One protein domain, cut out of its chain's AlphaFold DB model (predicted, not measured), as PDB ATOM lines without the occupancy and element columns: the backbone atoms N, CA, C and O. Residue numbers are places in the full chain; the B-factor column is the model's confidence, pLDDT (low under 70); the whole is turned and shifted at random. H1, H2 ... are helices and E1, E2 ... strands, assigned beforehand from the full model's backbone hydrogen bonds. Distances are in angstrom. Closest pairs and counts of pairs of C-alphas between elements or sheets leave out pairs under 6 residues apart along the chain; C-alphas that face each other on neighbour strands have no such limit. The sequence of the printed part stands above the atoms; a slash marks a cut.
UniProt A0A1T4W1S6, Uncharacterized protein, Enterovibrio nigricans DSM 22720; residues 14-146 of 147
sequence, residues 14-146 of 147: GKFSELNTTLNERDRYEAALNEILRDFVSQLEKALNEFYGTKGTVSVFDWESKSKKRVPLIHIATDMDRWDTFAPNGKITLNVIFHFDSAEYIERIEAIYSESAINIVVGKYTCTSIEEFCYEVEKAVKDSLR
ATOM      1  N   GLY A  14     -67.496  24.854  28.950       57.06
ATOM      2  CA  GLY A  14     -68.386  25.978  29.199       57.06
ATOM      3  C   GLY A  14     -67.611  27.258  29.465       57.06
ATOM      4  O   GLY A  14     -66.402  27.228  29.690       57.06
ATOM      5  N   LYS A  15     -68.325  28.388  29.485       59.91
ATOM      6  CA  LYS A  15     -67.769  29.755  29.550       59.91
ATOM      7  C   LYS A  15     -66.709  29.977  30.639       59.91
ATOM      8  O   LYS A  15     -65.831  30.809  30.471       59.91
ATOM      9  N   PHE A  16     -66.768  29.245  31.755       63.97
ATOM     10  CA  PHE A  16     -65.747  29.312  32.808       63.97
ATOM     11  C   PHE A  16     -64.438  28.603  32.421       63.97
ATOM     12  O   PHE A  16     -63.360  29.118  32.697       63.97
ATOM     13  N   SER A  17     -64.521  27.451  31.750       65.00
ATOM     14  CA  SER A  17     -63.351  26.776  31.177       65.00
ATOM     15  C   SER A  17     -62.716  27.620  30.073       65.00
ATOM     16  O   SER A  17     -61.496  27.699  30.014       65.00
ATOM     17  N   GLU A  18     -63.524  28.289  29.243       68.25
ATOM     18  CA  GLU A  18     -63.041  29.237  28.226       68.25
ATOM     19  C   GLU A  18     -62.302  30.417  28.872       68.25
ATOM     20  O   GLU A  18     -61.171  30.704  28.496       68.25
ATOM     21  N   LEU A  19     -62.881  31.031  29.915       66.31
ATOM     22  CA  LEU A  19     -62.223  32.090  30.691       66.31
ATOM     23  C   LEU A  19     -60.897  31.626  31.309       66.31
ATOM     24  O   LEU A  19     -59.921  32.372  31.290       66.31
ATOM     25  N   ASN A  20     -60.843  30.401  31.837       68.50
ATOM     26  CA  ASN A  20     -59.620  29.852  32.415       68.50
ATOM     27  C   ASN A  20     -58.549  29.576  31.346       68.50
ATOM     28  O   ASN A  20     -57.367  29.811  31.582       68.50
ATOM     29  N   THR A  21     -58.939  29.113  30.155       71.81
ATOM     30  CA  THR A  21     -58.021  28.964  29.017       71.81
ATOM     31  C   THR A  21     -57.473  30.322  28.583       71.81
ATOM     32  O   THR A  21     -56.257  30.470  28.497       71.81
ATOM     33  N   THR A  22     -58.330  31.336  28.420       71.06
ATOM     34  CA  THR A  22     -57.909  32.698  28.052       71.06
ATOM     35  C   THR A  22     -56.981  33.328  29.095       71.06
ATOM     36  O   THR A  22     -56.014  33.989  28.727       71.06
ATOM     37  N   LEU A  23     -57.234  33.111  30.392       72.81
ATOM     38  CA  LEU A  23     -56.333  33.560  31.461       72.81
ATOM     39  C   LEU A  23     -54.958  32.889  31.355       72.81
ATOM     40  O   LEU A  23     -53.947  33.580  31.326       72.81
ATOM     41  N   ASN A  24     -54.913  31.562  31.202       72.88
ATOM     42  CA  ASN A  24     -53.647  30.839  31.048       72.88
ATOM     43  C   ASN A  24     -52.881  31.243  29.776       72.88
ATOM     44  O   ASN A  24     -51.652  31.280  29.778       72.88
ATOM     45  N   GLU A  25     -53.583  31.510  28.673       76.88
ATOM     46  CA  GLU A  25     -52.981  31.999  27.426       76.88
ATOM     47  C   GLU A  25     -52.383  33.395  27.602       76.88
ATOM     48  O   GLU A  25     -51.268  33.645  27.139       76.88
ATOM     49  N   ARG A  26     -53.085  34.277  28.320       72.81
ATOM     50  CA  ARG A  26     -52.589  35.609  28.668       72.81
ATOM     51  C   ARG A  26     -51.340  35.533  29.545       72.81
ATOM     52  O   ARG A  26     -50.351  36.170  29.201       72.81
ATOM     53  N   ASP A  27     -51.352  34.725  30.603       75.06
ATOM     54  CA  ASP A  27     -50.206  34.579  31.511       75.06
ATOM     55  C   ASP A  27     -48.966  34.049  30.770       75.06
ATOM     56  O   ASP A  27     -47.850  34.533  30.964       75.06
ATOM     57  N   ARG A  28     -49.155  33.082  29.860       75.50
ATOM     58  CA  ARG A  28     -48.073  32.573  28.998       75.50
ATOM     59  C   ARG A  28     -47.535  33.643  28.053       75.50
ATOM     60  O   ARG A  28     -46.329  33.705  27.834       75.50
ATOM     61  N   TYR A  29     -48.417  34.458  27.483       75.94
ATOM     62  CA  TYR A  29     -48.027  35.544  26.591       75.94
ATOM     63  C   TYR A  29     -47.261  36.648  27.336       75.94
ATOM     64  O   TYR A  29     -46.228  37.101  26.852       75.94
ATOM     65  N   GLU A  30     -47.704  37.027  28.537       75.38
ATOM     66  CA  GLU A  30     -47.002  37.987  29.402       75.38
ATOM     67  C   GLU A  30     -45.615  37.467  29.819       75.38
ATOM     68  O   GLU A  30     -44.630  38.201  29.735       75.38
ATOM     69  N   ALA A  31     -45.494  36.184  30.181       77.50
ATOM     70  CA  ALA A  31     -44.198  35.568  30.474       77.50
ATOM     71  C   ALA A  31     -43.242  35.621  29.267       77.50
ATOM     72  O   ALA A  31     -42.080  36.000  29.421       77.50
ATOM     73  N   ALA A  32     -43.736  35.316  28.063       79.50
ATOM     74  CA  ALA A  32     -42.937  35.383  26.840       79.50
ATOM     75  C   ALA A  32     -42.491  36.821  26.509       79.50
ATOM     76  O   ALA A  32     -41.350  37.039  26.108       79.50
ATOM     77  N   LEU A  33     -43.361  37.818  26.709       78.88
ATOM     78  CA  LEU A  33     -43.000  39.228  26.528       78.88
ATOM     79  C   LEU A  33     -41.917  39.683  27.510       78.88
ATOM     80  O   LEU A  33     -41.009  40.416  27.117       78.88
ATOM     81  N   ASN A  34     -41.979  39.223  28.760       79.19
ATOM     82  CA  ASN A  34     -40.947  39.505  29.755       79.19
ATOM     83  C   ASN A  34     -39.591  38.906  29.371       79.19
ATOM     84  O   ASN A  34     -38.568  39.568  29.539       79.19
ATOM     85  N   GLU A  35     -39.564  37.684  28.833       83.25
ATOM     86  CA  GLU A  35     -38.331  37.074  28.315       83.25
ATOM     87  C   GLU A  35     -37.755  37.881  27.144       83.25
ATOM     88  O   GLU A  35     -36.579  38.242  27.174       83.25
ATOM     89  N   ILE A  36     -38.592  38.264  26.172       84.00
ATOM     90  CA  ILE A  36     -38.171  39.089  25.026       84.00
ATOM     91  C   ILE A  36     -37.591  40.428  25.497       84.00
ATOM     92  O   ILE A  36     -36.552  40.865  25.000       84.00
ATOM     93  N   LEU A  37     -38.240  41.085  26.460       84.00
ATOM     94  CA  LEU A  37     -37.746  42.344  27.003       84.00
ATOM     95  C   LEU A  37     -36.410  42.159  27.736       84.00
ATOM     96  O   LEU A  37     -35.510  42.971  27.539       84.00
ATOM     97  N   ARG A  38     -36.251  41.106  28.547       85.69
ATOM     98  CA  ARG A  38     -34.986  40.809  29.247       85.69
ATOM     99  C   ARG A  38     -33.840  40.586  28.262       85.69
ATOM    100  O   ARG A  38     -32.770  41.173  28.432       85.69
ATOM    101  N   ASP A  39     -34.077  39.808  27.209       88.06
ATOM    102  CA  ASP A  39     -33.093  39.563  26.151       88.06
ATOM    103  C   ASP A  39     -32.741  40.847  25.394       88.06
ATOM    104  O   ASP A  39     -31.576  41.093  25.069       88.06
ATOM    105  N   PHE A  40     -33.736  41.692  25.126       87.62
ATOM    106  CA  PHE A  40     -33.518  42.977  24.475       87.62
ATOM    107  C   PHE A  40     -32.718  43.937  25.364       87.62
ATOM    108  O   PHE A  40     -31.734  44.517  24.912       87.62
ATOM    109  N   VAL A  41     -33.054  44.038  26.652       90.25
ATOM    110  CA  VAL A  41     -32.302  44.836  27.632       90.25
ATOM    111  C   VAL A  41     -30.859  44.349  27.753       90.25
ATOM    112  O   VAL A  41     -29.940  45.168  27.758       90.25
ATOM    113  N   SER A  42     -30.629  43.032  27.755       91.25
ATOM    114  CA  SER A  42     -29.272  42.475  27.744       91.25
ATOM    115  C   SER A  42     -28.474  42.889  26.501       91.25
ATOM    116  O   SER A  42     -27.257  43.070  26.592       91.25
ATOM    117  N   GLN A  43     -29.122  43.034  25.341       91.75
ATOM    118  CA  GLN A  43     -28.469  43.514  24.119       91.75
ATOM    119  C   GLN A  43     -28.132  45.005  24.204       91.75
ATOM    120  O   GLN A  43     -27.020  45.390  23.845       91.75
ATOM    121  N   LEU A  44     -29.054  45.823  24.722       92.94
ATOM    122  CA  LEU A  44     -28.828  47.253  24.957       92.94
ATOM    123  C   LEU A  44     -27.664  47.486  25.926       92.94
ATOM    124  O   LEU A  44     -26.786  48.302  25.659       92.94
ATOM    125  N   GLU A  45     -27.622  46.732  27.024       94.62
ATOM    126  CA  GLU A  45     -26.546  46.798  28.013       94.62
ATOM    127  C   GLU A  45     -25.190  46.464  27.388       94.62
ATOM    128  O   GLU A  45     -24.218  47.207  27.549       94.62
ATOM    129  N   LYS A  46     -25.120  45.367  26.627       94.75
ATOM    130  CA  LYS A  46     -23.898  44.986  25.918       94.75
ATOM    131  C   LYS A  46     -23.451  46.089  24.955       94.75
ATOM    132  O   LYS A  46     -22.283  46.472  24.985       94.75
ATOM    133  N   ALA A  47     -24.373  46.617  24.152       93.94
ATOM    134  CA  ALA A  47     -24.077  47.664  23.184       93.94
ATOM    135  C   ALA A  47     -23.599  48.964  23.845       93.94
ATOM    136  O   ALA A  47     -22.653  49.571  23.354       93.94
ATOM    137  N   LEU A  48     -24.178  49.363  24.984       96.00
ATOM    138  CA  LEU A  48     -23.705  50.521  25.748       96.00
ATOM    139  C   LEU A  48     -22.276  50.320  26.252       96.00
ATOM    140  O   LEU A  48     -21.441  51.209  26.105       96.00
ATOM    141  N   ASN A  49     -21.964  49.157  26.826       95.94
ATOM    142  CA  ASN A  49     -20.607  48.901  27.313       95.94
ATOM    143  C   ASN A  49     -19.582  48.883  26.165       95.94
ATOM    144  O   ASN A  49     -18.481  49.412  26.317       95.94
ATOM    145  N   GLU A  50     -19.950  48.337  25.003       96.12
ATOM    146  CA  GLU A  50     -19.124  48.408  23.792       96.12
ATOM    147  C   GLU A  50     -18.950  49.857  23.306       96.12
ATOM    148  O   GLU A  50     -17.823  50.272  23.036       96.12
ATOM    149  N   PHE A  51     -20.032  50.639  23.269       95.00
ATOM    150  CA  PHE A  51     -20.043  52.037  22.834       95.00
ATOM    151  C   PHE A  51     -19.151  52.933  23.706       95.00
ATOM    152  O   PHE A  51     -18.343  53.699  23.187       95.00
ATOM    153  N   TYR A  52     -19.233  52.794  25.032       92.88
ATOM    154  CA  TYR A  52     -18.392  53.536  25.977       92.88
ATOM    155  C   TYR A  52     -16.997  52.922  26.181       92.88
ATOM    156  O   TYR A  52     -16.172  53.484  26.904       92.88
ATOM    157  N   GLY A  53     -16.714  51.762  25.579       92.75
ATOM    158  CA  GLY A  53     -15.440  51.060  25.731       92.75
ATOM    159  C   GLY A  53     -15.151  50.591  27.162       92.75
ATOM    160  O   GLY A  53     -13.982  50.464  27.546       92.75
ATOM    161  N   THR A  54     -16.186  50.346  27.967       91.81
ATOM    162  CA  THR A  54     -16.035  49.912  29.359       91.81
ATOM    163  C   THR A  54     -15.556  48.461  29.425       91.81
ATOM    164  O   THR A  54     -15.894  47.607  28.603       91.81
ATOM    165  N   LYS A  55     -14.721  48.155  30.424       88.44
ATOM    166  CA  LYS A  55     -14.211  46.800  30.669       88.44
ATOM    167  C   LYS A  55     -14.287  46.469  32.149       88.44
ATOM    168  O   LYS A  55     -13.899  47.275  32.987       88.44
ATOM    169  N   GLY A  56     -14.704  45.245  32.455       89.75
ATOM    170  CA  GLY A  56     -14.789  44.740  33.823       89.75
ATOM    171  C   GLY A  56     -16.222  44.630  34.326       89.75
ATOM    172  O   GLY A  56     -17.181  44.724  33.566       89.75
ATOM    173  N   THR A  57     -16.350  44.349  35.619       93.44
ATOM    174  CA  THR A  57     -17.638  44.155  36.287       93.44
ATOM    175  C   THR A  57     -17.603  44.727  37.700       93.44
ATOM    176  O   THR A  57     -16.542  44.786  38.333       93.44
ATOM    177  N   VAL A  58     -18.770  45.087  38.219       93.00
ATOM    178  CA  VAL A  58     -19.003  45.511  39.603       93.00
ATOM    179  C   VAL A  58     -19.975  44.555  40.281       93.00
ATOM    180  O   VAL A  58     -20.692  43.803  39.625       93.00
ATOM    181  N   SER A  59     -19.953  44.520  41.610       92.31
ATOM    182  CA  SER A  59     -20.850  43.664  42.390       92.31
ATOM    183  C   SER A  59     -22.051  44.478  42.866       92.31
ATOM    184  O   SER A  59     -21.881  45.340  43.722       92.31
ATOM    185  N   VAL A  60     -23.248  44.158  42.375       89.00
ATOM    186  CA  VAL A  60     -24.514  44.786  42.791       89.00
ATOM    187  C   VAL A  60     -25.370  43.796  43.578       89.00
ATOM    188  O   VAL A  60     -25.240  42.580  43.415       89.00
ATOM    189  N   PHE A  61     -26.223  44.301  44.470       84.19
ATOM    190  CA  PHE A  61     -27.193  43.463  45.171       84.19
ATOM    191  C   PHE A  61     -28.426  43.258  44.294       84.19
ATOM    192  O   PHE A  61     -29.018  44.217  43.810       84.19
ATOM    193  N   ASP A  62     -28.796  42.002  44.095       82.44
ATOM    194  CA  ASP A  62     -29.944  41.600  43.305       82.44
ATOM    195  C   ASP A  62     -31.102  41.235  44.228       82.44
ATOM    196  O   ASP A  62     -31.035  40.254  44.973       82.44
ATOM    197  N   TRP A  63     -32.161  42.039  44.194       74.00
ATOM    198  CA  TRP A  63     -33.313  41.864  45.077       74.00
ATOM    199  C   TRP A  63     -34.132  40.613  44.747       74.00
ATOM    200  O   TRP A  63     -34.663  39.986  45.664       74.00
ATOM    201  N   GLU A  64     -34.167  40.204  43.475       72.44
ATOM    202  CA  GLU A  64     -34.878  39.004  43.017       72.44
ATOM    203  C   GLU A  64     -34.232  37.731  43.587       72.44
ATOM    204  O   GLU A  64     -34.897  36.934  44.254       72.44
ATOM    205  N   SER A  65     -32.912  37.574  43.427       80.62
ATOM    206  CA  SER A  65     -32.176  36.424  43.980       80.62
ATOM    207  C   SER A  65     -31.744  36.585  45.443       80.62
ATOM    208  O   SER A  65     -31.210  35.640  46.031       80.62
ATOM    209  N   LYS A  66     -31.945  37.767  46.045       83.06
ATOM    210  CA  LYS A  66     -31.436  38.154  47.378       83.06
ATOM    211  C   LYS A  66     -29.934  37.894  47.538       83.06
ATOM    212  O   LYS A  66     -29.469  37.506  48.613       83.06
ATOM    213  N   SER A  67     -29.172  38.079  46.465       90.25
ATOM    214  CA  SER A  67     -27.752  37.735  46.406       90.25
ATOM    215  C   SER A  67     -26.938  38.823  45.708       90.25
ATOM    216  O   SER A  67     -27.484  39.712  45.062       90.25
ATOM    217  N   LYS A  68     -25.610  38.801  45.864       91.31
ATOM    218  CA  LYS A  68     -24.735  39.696  45.093       91.31
ATOM    219  C   LYS A  68     -24.489  39.085  43.718       91.31
ATOM    220  O   LYS A  68     -24.006  37.957  43.642       91.31
ATOM    221  N   LYS A  69     -24.724  39.857  42.658       91.12
ATOM    222  CA  LYS A  69     -24.395  39.486  41.277       91.12
ATOM    223  C   LYS A  69     -23.320  40.407  40.705       91.12
ATOM    224  O   LYS A  69     -23.175  41.553  41.128       91.12
ATOM    225  N   ARG A  70     -22.539  39.888  39.757       92.81
ATOM    226  CA  ARG A  70     -21.570  40.676  38.986       92.81
ATOM    227  C   ARG A  70     -22.260  41.195  37.732       92.81
ATOM    228  O   ARG A  70     -22.784  40.390  36.972       92.81
ATOM    229  N   VAL A  71     -22.236  42.504  37.529       92.62
ATOM    230  CA  VAL A  71     -22.790  43.187  36.348       92.62
ATOM    231  C   VAL A  71     -21.700  44.023  35.683       92.62
ATOM    232  O   VAL A  71     -20.706  44.342  36.345       92.62
ATOM    233  N   PRO A  72     -21.810  44.340  34.386       94.38
ATOM    234  CA  PRO A  72     -20.903  45.287  33.743       94.38
ATOM    235  C   PRO A  72     -20.986  46.691  34.364       94.38
ATOM    236  O   PRO A  72     -21.847  46.978  35.193       94.38
ATOM    237  N   LEU A  73     -20.046  47.563  33.991       94.19
ATOM    238  CA  LEU A  73     -19.953  48.923  34.542       94.19
ATOM    239  C   LEU A  73     -21.138  49.812  34.150       94.19
ATOM    240  O   LEU A  73     -21.485  50.717  34.902       94.19
ATOM    241  N   ILE A  74     -21.753  49.550  32.997       95.50
ATOM    242  CA  ILE A  74     -23.039  50.130  32.621       95.50
ATOM    243  C   ILE A  74     -24.057  48.999  32.681       95.50
ATOM    244  O   ILE A  74     -23.936  48.048  31.915       95.50
ATOM    245  N   HIS A  75     -25.017  49.072  33.596       94.00
ATOM    246  CA  HIS A  75     -26.025  48.032  33.817       94.00
ATOM    247  C   HIS A  75     -27.429  48.613  33.662       94.00
ATOM    248  O   HIS A  75     -27.681  49.729  34.106       94.00
ATOM    249  N   ILE A  76     -28.353  47.866  33.061       92.06
ATOM    250  CA  ILE A  76     -29.757  48.267  32.958       92.06
ATOM    251  C   ILE A  76     -30.598  47.418  33.913       92.06
ATOM    252  O   ILE A  76     -30.659  46.194  33.794       92.06
ATOM    253  N   ALA A  77     -31.287  48.079  34.841       88.38
ATOM    254  CA  ALA A  77     -32.180  47.440  35.806       88.38
ATOM    255  C   ALA A  77     -33.589  48.037  35.740       88.38
ATOM    256  O   ALA A  77     -33.761  49.213  35.424       88.38
ATOM    257  N   THR A  78     -34.612  47.252  36.071       82.12
ATOM    258  CA  THR A  78     -35.973  47.775  36.248       82.12
ATOM    259  C   THR A  78     -36.048  48.639  37.502       82.12
ATOM    260  O   THR A  78     -35.375  48.361  38.495       82.12
ATOM    261  N   ASP A  79     -36.870  49.690  37.479       69.88
ATOM    262  CA  ASP A  79     -37.204  50.450  38.699       69.88
ATOM    263  C   ASP A  79     -38.097  49.638  39.656       69.88
ATOM    264  O   ASP A  79     -38.094  49.869  40.864       69.88
ATOM    265  N   MET A  80     -38.812  48.655  39.103       65.06
ATOM    266  CA  MET A  80     -39.752  47.811  39.822       65.06
ATOM    267  C   MET A  80     -39.083  46.545  40.352       65.06
ATOM    268  O   MET A  80     -38.238  45.947  39.682       65.06
ATOM    269  N   ASP A  81     -39.561  46.078  41.509       58.12
ATOM    270  CA  ASP A  81     -39.138  44.823  42.147       58.12
ATOM    271  C   ASP A  81     -39.396  43.574  41.277       58.12
ATOM    272  O   ASP A  81     -38.877  42.499  41.587       58.12
ATOM    273  N   ARG A  82     -40.214  43.684  40.214       58.62
ATOM    274  CA  ARG A  82     -40.540  42.597  39.275       58.62
ATOM    275  C   ARG A  82     -40.797  43.108  37.857       58.62
ATOM    276  O   ARG A  82     -41.371  44.176  37.674       58.62
ATOM    277  N   TRP A  83     -40.434  42.289  36.869       61.38
ATOM    278  CA  TRP A  83     -40.687  42.517  35.437       61.38
ATOM    279  C   TRP A  83     -42.165  42.304  35.045       61.38
ATOM    280  O   TRP A  83     -42.567  42.690  33.956       61.38
ATOM    281  N   ASP A  84     -42.972  41.737  35.950       54.81
ATOM    282  CA  ASP A  84     -44.326  41.187  35.757       54.81
ATOM    283  C   ASP A  84     -45.399  42.160  35.206       54.81
ATOM    284  O   ASP A  84     -46.550  41.769  35.043       54.81
ATOM    285  N   THR A  85     -45.071  43.422  34.915       55.62
ATOM    286  CA  THR A  85     -46.015  44.432  34.395       55.62
ATOM    287  C   THR A  85     -45.819  44.788  32.923       55.62
ATOM    288  O   THR A  85     -46.538  45.653  32.411       55.62
ATOM    289  N   PHE A  86     -44.904  44.129  32.209       61.16
ATOM    290  CA  PHE A  86     -44.754  44.302  30.762       61.16
ATOM    291  C   PHE A  86     -45.831  43.512  29.985       61.16
ATOM    292  O   PHE A  86     -45.561  42.571  29.245       61.16
ATOM    293  N   ALA A  87     -47.094  43.884  30.203       61.28
ATOM    294  CA  ALA A  87     -48.257  43.379  29.474       61.28
ATOM    295  C   ALA A  87     -48.349  44.012  28.065       61.28
ATOM    296  O   ALA A  87     -47.685  45.016  27.799       61.28
ATOM    297  N   PRO A  88     -49.184  43.496  27.142       61.78
ATOM    298  CA  PRO A  88     -49.472  44.191  25.886       61.78
ATOM    299  C   PRO A  88     -49.964  45.635  26.125       61.78
ATOM    300  O   PRO A  88     -50.875  45.854  26.923       61.78
ATOM    301  N   ASN A  89     -49.367  46.619  25.437       62.75
ATOM    302  CA  ASN A  89     -49.506  48.069  25.687       62.75
ATOM    303  C   ASN A  89     -48.962  48.548  27.045       62.75
ATOM    304  O   ASN A  89     -49.303  49.632  27.524       62.75
ATOM    305  N   GLY A  90     -48.124  47.730  27.675       70.25
ATOM    306  CA  GLY A  90     -47.427  48.031  28.908       70.25
ATOM    307  C   GLY A  90     -46.244  48.965  28.682       70.25
ATOM    308  O   GLY A  90     -45.615  49.003  27.621       70.25
ATOM    309  N   LYS A  91     -45.945  49.719  29.732       80.50
ATOM    310  CA  LYS A  91     -44.790  50.599  29.833       80.50
ATOM    311  C   LYS A  91     -44.041  50.233  31.101       80.50
ATOM    312  O   LYS A  91     -44.661  50.087  32.153       80.50
ATOM    313  N   ILE A  92     -42.724  50.117  31.002       84.12
ATOM    314  CA  ILE A  92     -41.852  49.876  32.149       84.12
ATOM    315  C   ILE A  92     -40.725  50.901  32.168       84.12
ATOM    316  O   ILE A  92     -40.151  51.241  31.131       84.12
ATOM    317  N   THR A  93     -40.427  51.406  33.358       88.00
ATOM    318  CA  THR A  93     -39.285  52.287  33.584       88.00
ATOM    319  C   THR A  93     -38.049  51.446  33.865       88.00
ATOM    320  O   THR A  93     -38.058  50.551  34.716       88.00
ATOM    321  N   LEU A  94     -36.977  51.748  33.139       90.56
ATOM    322  CA  LEU A  94     -35.665  51.147  33.319       90.56
ATOM    323  C   LEU A  94     -34.677  52.230  33.757       90.56
ATOM    324  O   LEU A  94     -34.789  53.399  33.390       90.56
ATOM    325  N   ASN A  95     -33.691  51.819  34.537       91.88
ATOM    326  CA  ASN A  95     -32.584  52.632  34.999       91.88
ATOM    327  C   ASN A  95     -31.318  52.146  34.292       91.88
ATOM    328  O   ASN A  95     -30.918  50.998  34.486       91.88
ATOM    329  N   VAL A  96     -30.687  53.010  33.501       94.31
ATOM    330  CA  VAL A  96     -29.324  52.800  33.007       94.31
ATOM    331  C   VAL A  96     -28.374  53.328  34.075       94.31
ATOM    332  O   VAL A  96     -28.298  54.531  34.323       94.31
ATOM    333  N   ILE A  97     -27.687  52.416  34.745       94.38
ATOM    334  CA  ILE A  97     -26.836  52.685  35.898       94.38
ATOM    335  C   ILE A  97     -25.381  52.650  35.437       94.38
ATOM    336  O   ILE A  97     -24.892  51.628  34.959       94.38
ATOM    337  N   PHE A  98     -24.690  53.770  35.604       94.19
ATOM    338  CA  PHE A  98     -23.268  53.928  35.339       94.19
ATOM    339  C   PHE A  98     -22.513  53.852  36.660       94.19
ATOM    340  O   PHE A  98     -22.657  54.725  37.519       94.19
ATOM    341  N   HIS A  99     -21.690  52.821  36.812       93.06
ATOM    342  CA  HIS A  99     -20.827  52.641  37.970       93.06
ATOM    343  C   HIS A  99     -19.441  53.223  37.677       93.06
ATOM    344  O   HIS A  99     -18.628  52.608  36.985       93.06
ATOM    345  N   PHE A 100     -19.171  54.411  38.214       87.00
ATOM    346  CA  PHE A 100     -17.839  55.010  38.226       87.00
ATOM    347  C   PHE A 100     -17.098  54.628  39.512       87.00
ATOM    348  O   PHE A 100     -17.708  54.236  40.505       87.00
ATOM    349  N   ASP A 101     -15.777  54.807  39.529       84.62
ATOM    350  CA  ASP A 101     -14.940  54.450  40.685       84.62
ATOM    351  C   ASP A 101     -15.366  55.148  41.992       84.62
ATOM    352  O   ASP A 101     -15.150  54.617  43.082       84.62
ATOM    353  N   SER A 102     -15.955  56.343  41.896       83.50
ATOM    354  CA  SER A 102     -16.299  57.194  43.041       83.50
ATOM    355  C   SER A 102     -17.788  57.516  43.182       83.50
ATOM    356  O   SER A 102     -18.173  58.128  44.181       83.50
ATOM    357  N   ALA A 103     -18.624  57.150  42.209       85.50
ATOM    358  CA  ALA A 103     -20.029  57.539  42.173       85.50
ATOM    359  C   ALA A 103     -20.858  56.626  41.265       85.50
ATOM    360  O   ALA A 103     -20.337  55.984  40.356       85.50
ATOM    361  N   GLU A 104     -22.171  56.640  41.475       90.12
ATOM    362  CA  GLU A 104     -23.141  56.067  40.546       90.12
ATOM    363  C   GLU A 104     -23.939  57.191  39.888       90.12
ATOM    364  O   GLU A 104     -24.370  58.134  40.560       90.12
ATOM    365  N   TYR A 105     -24.135  57.086  38.578       90.88
ATOM    366  CA  TYR A 105     -25.074  57.921  37.835       90.88
ATOM    367  C   TYR A 105     -26.200  57.045  37.296       90.88
ATOM    368  O   TYR A 105     -25.954  55.934  36.833       90.88
ATOM    369  N   ILE A 106     -27.434  57.538  37.364       92.31
ATOM    370  CA  ILE A 106     -28.618  56.792  36.940       92.31
ATOM    371  C   ILE A 106     -29.385  57.631  35.926       92.31
ATOM    372  O   ILE A 106     -29.895  58.696  36.271       92.31
ATOM    373  N   GLU A 107     -29.501  57.114  34.705       92.94
ATOM    374  CA  GLU A 107     -30.376  57.655  33.667       92.94
ATOM    375  C   GLU A 107     -31.678  56.855  33.613       92.94
ATOM    376  O   GLU A 107     -31.653  55.622  33.609       92.94
ATOM    377  N   ARG A 108     -32.822  57.542  33.550       92.00
ATOM    378  CA  ARG A 108     -34.130  56.881  33.467       92.00
ATOM    379  C   ARG A 108     -34.602  56.831  32.026       92.00
ATOM    380  O   ARG A 108     -34.757  57.860  31.377       92.00
ATOM    381  N   ILE A 109     -34.908  55.626  31.568       91.25
ATOM    382  CA  ILE A 109     -35.459  55.363  30.241       91.25
ATOM    383  C   ILE A 109     -36.775  54.598  30.378       91.25
ATOM    384  O   ILE A 109     -37.116  54.076  31.444       91.25
ATOM    385  N   GLU A 110     -37.521  54.502  29.289       91.00
ATOM    386  CA  GLU A 110     -38.793  53.788  29.265       91.00
ATOM    387  C   GLU A 110     -38.786  52.766  28.135       91.00
ATOM    388  O   GLU A 110     -38.424  53.089  27.007       91.00
ATOM    389  N   ALA A 111     -39.203  51.537  28.425       87.69
ATOM    390  CA  ALA A 111     -39.526  50.557  27.400       87.69
ATOM    391  C   ALA A 111     -41.049  50.497  27.243       87.69
ATOM    392  O   ALA A 111     -41.786  50.367  28.224       87.69
ATOM    393  N   ILE A 112     -41.517  50.614  26.004       85.25
ATOM    394  CA  ILE A 112     -42.936  50.629  25.645       85.25
ATOM    395  C   ILE A 112     -43.181  49.500  24.651       85.25
ATOM    396  O   ILE A 112     -42.560  49.471  23.588       85.25
ATOM    397  N   TYR A 113     -44.101  48.593  24.970       75.75
ATOM    398  CA  TYR A 113     -44.562  47.598  24.006       75.75
ATOM    399  C   TYR A 113     -45.759  48.144  23.230       75.75
ATOM    400  O   TYR A 113     -46.825  48.352  23.806       75.75
ATOM    401  N   SER A 114     -45.608  48.357  21.924       69.62
ATOM    402  CA  SER A 114     -46.693  48.815  21.052       69.62
ATOM    403  C   SER A 114     -46.812  47.917  19.830       69.62
ATOM    404  O   SER A 114     -45.825  47.713  19.127       69.62
ATOM    405  N   GLU A 115     -48.022  47.422  19.563       61.03
ATOM    406  CA  GLU A 115     -48.448  46.799  18.293       61.03
ATOM    407  C   GLU A 115     -47.621  45.606  17.761       61.03
ATOM    408  O   GLU A 115     -47.968  45.095  16.702       61.03
ATOM    409  N   SER A 116     -46.562  45.166  18.457       68.12
ATOM    410  CA  SER A 116     -45.664  44.006  18.225       68.12
ATOM    411  C   SER A 116     -44.181  44.318  18.483       68.12
ATOM    412  O   SER A 116     -43.364  43.397  18.464       68.12
ATOM    413  N   ALA A 117     -43.817  45.575  18.750       72.94
ATOM    414  CA  ALA A 117     -42.433  45.999  18.946       72.94
ATOM    415  C   ALA A 117     -42.198  46.602  20.338       72.94
ATOM    416  O   ALA A 117     -43.079  47.245  20.913       72.94
ATOM    417  N   ILE A 118     -40.982  46.412  20.855       80.75
ATOM    418  CA  ILE A 118     -40.479  47.130  22.028       80.75
ATOM    419  C   ILE A 118     -39.769  48.383  21.527       80.75
ATOM    420  O   ILE A 118     -38.781  48.291  20.802       80.75
ATOM    421  N   ASN A 119     -40.266  49.544  21.933       84.62
ATOM    422  CA  ASN A 119     -39.647  50.834  21.674       84.62
ATOM    423  C   ASN A 119     -38.982  51.343  22.949       84.62
ATOM    424  O   ASN A 119     -39.564  51.241  24.031       84.62
ATOM    425  N   ILE A 120     -37.786  51.915  22.818       89.94
ATOM    426  CA  ILE A 120     -37.091  52.561  23.932       89.94
ATOM    427  C   ILE A 120     -37.255  54.065  23.811       89.94
ATOM    428  O   ILE A 120     -37.067  54.629  22.737       89.94
ATOM    429  N   VAL A 121     -37.594  54.713  24.917       90.06
ATOM    430  CA  VAL A 121     -37.697  56.164  25.017       90.06
ATOM    431  C   VAL A 121     -36.645  56.670  25.993       90.06
ATOM    432  O   VAL A 121     -36.608  56.252  27.152       90.06
ATOM    433  N   VAL A 122     -35.807  57.593  25.524       91.19
ATOM    434  CA  VAL A 122     -34.809  58.313  26.322       91.19
ATOM    435  C   VAL A 122     -35.240  59.778  26.388       91.19
ATOM    436  O   VAL A 122     -35.262  60.491  25.381       91.19
ATOM    437  N   GLY A 123     -35.672  60.234  27.564       86.94
ATOM    438  CA  GLY A 123     -36.267  61.562  27.729       86.94
ATOM    439  C   GLY A 123     -37.535  61.751  26.881       86.94
ATOM    440  O   GLY A 123     -38.616  61.316  27.264       86.94
ATOM    441  N   LYS A 124     -37.415  62.443  25.740       86.94
ATOM    442  CA  LYS A 124     -38.518  62.675  24.780       86.94
ATOM    443  C   LYS A 124     -38.312  61.972  23.435       86.94
ATOM    444  O   LYS A 124     -39.137  62.143  22.539       86.94
ATOM    445  N   TYR A 125     -37.212  61.244  23.276       88.94
ATOM    446  CA  TYR A 125     -36.808  60.650  22.010       88.94
ATOM    447  C   TYR A 125     -37.110  59.158  22.014       88.94
ATOM    448  O   TYR A 125     -36.648  58.436  22.892       88.94
ATOM    449  N   THR A 126     -37.880  58.705  21.027       90.81
ATOM    450  CA  THR A 126     -38.089  57.279  20.767       90.81
ATOM    451  C   THR A 126     -36.956  56.774  19.885       90.81
ATOM    452  O   THR A 126     -36.814  57.225  18.749       90.81
ATOM    453  N   CYS A 127     -36.166  55.842  20.401       88.50
ATOM    454  CA  CYS A 127     -35.073  55.198  19.689       88.50
ATOM    455  C   CYS A 127     -35.617  54.016  18.882       88.50
ATOM    456  O   CYS A 127     -36.305  53.146  19.423       88.50
ATOM    457  N   THR A 128     -35.283  53.974  17.597       82.25
ATOM    458  CA  THR A 128     -35.707  52.919  16.663       82.25
ATOM    459  C   THR A 128     -34.605  51.898  16.381       82.25
ATOM    460  O   THR A 128     -34.854  50.862  15.765       82.25
ATOM    461  N   SER A 129     -33.387  52.155  16.867       86.06
ATOM    462  CA  SER A 129     -32.249  51.241  16.789       86.06
ATOM    463  C   SER A 129     -31.399  51.265  18.062       86.06
ATOM    464  O   SER A 129     -31.467  52.198  18.865       86.06
ATOM    465  N   ILE A 130     -30.565  50.233  18.233       88.81
ATOM    466  CA  ILE A 130     -29.588  50.146  19.332       88.81
ATOM    467  C   ILE A 130     -28.562  51.286  19.248       88.81
ATOM    468  O   ILE A 130     -28.163  51.836  20.270       88.81
ATOM    469  N   GLU A 131     -28.149  51.661  18.038       90.81
ATOM    470  CA  GLU A 131     -27.192  52.746  17.829       90.81
ATOM    471  C   GLU A 131     -27.781  54.103  18.246       90.81
ATOM    472  O   GLU A 131     -27.157  54.828  19.020       90.81
ATOM    473  N   GLU A 132     -29.011  54.413  17.817       92.12
ATOM    474  CA  GLU A 132     -29.732  55.618  18.258       92.12
ATOM    475  C   GLU A 132     -29.888  55.663  19.777       92.12
ATOM    476  O   GLU A 132     -29.692  56.709  20.393       92.12
ATOM    477  N   PHE A 133     -30.200  54.519  20.390       93.19
ATOM    478  CA  PHE A 133     -30.288  54.403  21.838       93.19
ATOM    479  C   PHE A 133     -28.973  54.780  22.532       93.19
ATOM    480  O   PHE A 133     -28.991  55.594  23.456       93.19
ATOM    481  N   CYS A 134     -27.836  54.247  22.078       93.44
ATOM    482  CA  CYS A 134     -26.536  54.574  22.663       93.44
ATOM    483  C   CYS A 134     -26.225  56.077  22.582       93.44
ATOM    484  O   CYS A 134     -25.797  56.661  23.581       93.44
ATOM    485  N   TYR A 135     -26.485  56.717  21.435       94.88
ATOM    486  CA  TYR A 135     -26.253  58.155  21.264       94.88
ATOM    487  C   TYR A 135     -27.174  59.020  22.132       94.88
ATOM    488  O   TYR A 135     -26.708  59.989  22.733       94.88
ATOM    489  N   GLU A 136     -28.464  58.688  22.233       94.69
ATOM    490  CA  GLU A 136     -29.392  59.466  23.064       94.69
ATOM    491  C   GLU A 136     -29.091  59.304  24.561       94.69
ATOM    492  O   GLU A 136     -29.155  60.285  25.305       94.69
ATOM    493  N   VAL A 137     -28.676  58.111  25.005       93.56
ATOM    494  CA  VAL A 137     -28.180  57.911  26.376       93.56
ATOM    495  C   VAL A 137     -26.918  58.740  26.620       93.56
ATOM    496  O   VAL A 137     -26.814  59.402  27.649       93.56
ATOM    497  N   GLU A 138     -25.965  58.751  25.686       94.06
ATOM    498  CA  GLU A 138     -24.751  59.568  25.802       94.06
ATOM    499  C   GLU A 138     -25.042  61.054  25.916       94.06
ATOM    500  O   GLU A 138     -24.494  61.731  26.791       94.06
ATOM    501  N   LYS A 139     -25.936  61.557  25.077       92.31
ATOM    502  CA  LYS A 139     -26.376  62.944  25.132       92.31
ATOM    503  C   LYS A 139     -27.025  63.275  26.478       92.31
ATOM    504  O   LYS A 139     -26.636  64.260  27.097       92.31
ATOM    505  N   ALA A 140     -27.938  62.431  26.964       90.31
ATOM    506  CA  ALA A 140     -28.603  62.630  28.256       90.31
ATOM    507  C   ALA A 140     -27.613  62.647  29.437       90.31
ATOM    508  O   ALA A 140     -27.700  63.510  30.315       90.31
ATOM    509  N   VAL A 141     -26.630  61.740  29.428       87.62
ATOM    510  CA  VAL A 141     -25.567  61.673  30.444       87.62
ATOM    511  C   VAL A 141     -24.687  62.927  30.397       87.62
ATOM    512  O   VAL A 141     -24.447  63.540  31.440       87.62
ATOM    513  N   LYS A 142     -24.221  63.338  29.209       88.75
ATOM    514  CA  LYS A 142     -23.386  64.542  29.038       88.75
ATOM    515  C   LYS A 142     -24.114  65.806  29.490       88.75
ATOM    516  O   LYS A 142     -23.569  66.562  30.295       88.75
ATOM    517  N   ASP A 143     -25.367  65.977  29.069       86.94
ATOM    518  CA  ASP A 143     -26.205  67.121  29.441       86.94
ATOM    519  C   ASP A 143     -26.397  67.208  30.966       86.94
ATOM    520  O   ASP A 143     -26.269  68.283  31.562       86.94
ATOM    521  N   SER A 144     -26.649  66.070  31.620       83.06
ATOM    522  CA  SER A 144     -26.871  66.003  33.070       83.06
ATOM    523  C   SER A 144     -25.603  66.249  33.884       83.06
ATOM    524  O   SER A 144     -25.653  66.895  34.936       83.06
ATOM    525  N   LEU A 145     -24.457  65.778  33.392       78.88
ATOM    526  CA  LEU A 145     -23.154  65.986  34.026       78.88
ATOM    527  C   LEU A 145     -22.504  67.328  33.646       78.88
ATOM    528  O   LEU A 145     -21.492  67.695  34.246       78.88
ATOM    529  N   ARG A 146     -23.101  68.086  32.712       76.31
ATOM    530  CA  ARG A 146     -22.548  69.321  32.121       76.31
ATOM    531  C   ARG A 146     -21.154  69.115  31.508       76.31
ATOM    532  O   ARG A 146     -20.288  69.983  31.655       76.31
TER     533      ARG A 146
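Overview. This is residues 14 to 146 of the 147 residues of an uncharacterized protein of Enterovibrio nigricans DSM 22720 (UniProt A0A1T4W1S6). A strongly twisted sheet of five strands, E3 to E7, has two helices on one face, H1 and H2, which meet at a steep angle. H1 is very long: its later part packs on the sheet, while residues 14 to 25 stick out as an arm, and the small hairpin E1 and E2 sits beyond the E3 edge. The printed part has 133 residues, with two named helices and seven named strands in the order H1 E1 E2 E3 E4 E5 E6 E7 H2, class mixed. The sheet, E3 - E4 - E5 - E6 - E7, is antiparallel and forms a meander, each strand the antiparallel neighbour of the one before; with H1 and H2 on one face it makes two layers. The whole is only just loose, close to compact, with a radius of gyration of the C-alphas of 17.0 A, and elongated, spanning 62 by 34 by 20 A.

Along the chain. The sheet's strands are E3, residues 74 to 78, E4, residues 91 to 99, 25.4 A long, E5, residues 104 to 114, 31.4 A, E6, residues 117 to 122, and E7, residues 125 to 127. H1, residues 15 to 51, runs 53.1 A from C-alpha 15 at (-67.769, 29.755, 29.550). E1, residues 57 to 62, and E2, residues 67 to 72, follow it. H2, residues 130 to 145, is 22.5 A long and ends at C-alpha 145 (-23.154, 65.986, 34.026).

Arrangement. E3 and E7 are the edge strands. N 75 and O 97 join the hairpin E3 and E4 at 2.9 A, N 96 and O 107 the hairpin E4 and E5 at 2.8 A, N 112 and O 119 the hairpin E5 and E6 at 2.8 A, and N 127 and O 120 the hairpin E6 and E7 at 2.8 A, each within hydrogen-bond range. H1 is on the sheet at a height of 9.1 A, over none of its strands, but only just: 2 of its 37 C-alphas fall on E4 and 2 on E5. Its closest C-alphas to E3 are Glu 45 and His 75, 6.0 A. H2 is on the sheet at a height of 7.4 A, over E5 and slantwise to the strands, at 41 degrees to E5 on the local plane. H1, with residues 44 to 51 alone, touches H2, the same way at a steep tilt of 67 degrees; Leu 48 and Cys 134 have the closest C-alphas, 5.8 A. E1 and E2 form a hairpin, with N 60 and O 69 within hydrogen-bond range at 2.9 A; E1 and E3 are near each other, with 6 pairs of C-alphas within 10 A. In H1 and H2 every O i to N i+4 pair is within hydrogen-bond range.

Size, cuts and confidence. The C-alphas of Gly 14 and Arg 146, the two farthest apart, are 63.2 A apart. Without residues 14 to 25, which stand free, the body spans 44 by 34 by 20 A. The printed part has no cut. The link from E3 to E4, residues 79 to 90, is long; the other links are tight. Mean pLDDT of the printed part is 83.2, and residues 14 to 20, 79 to 89 and 114 to 116 are under 70.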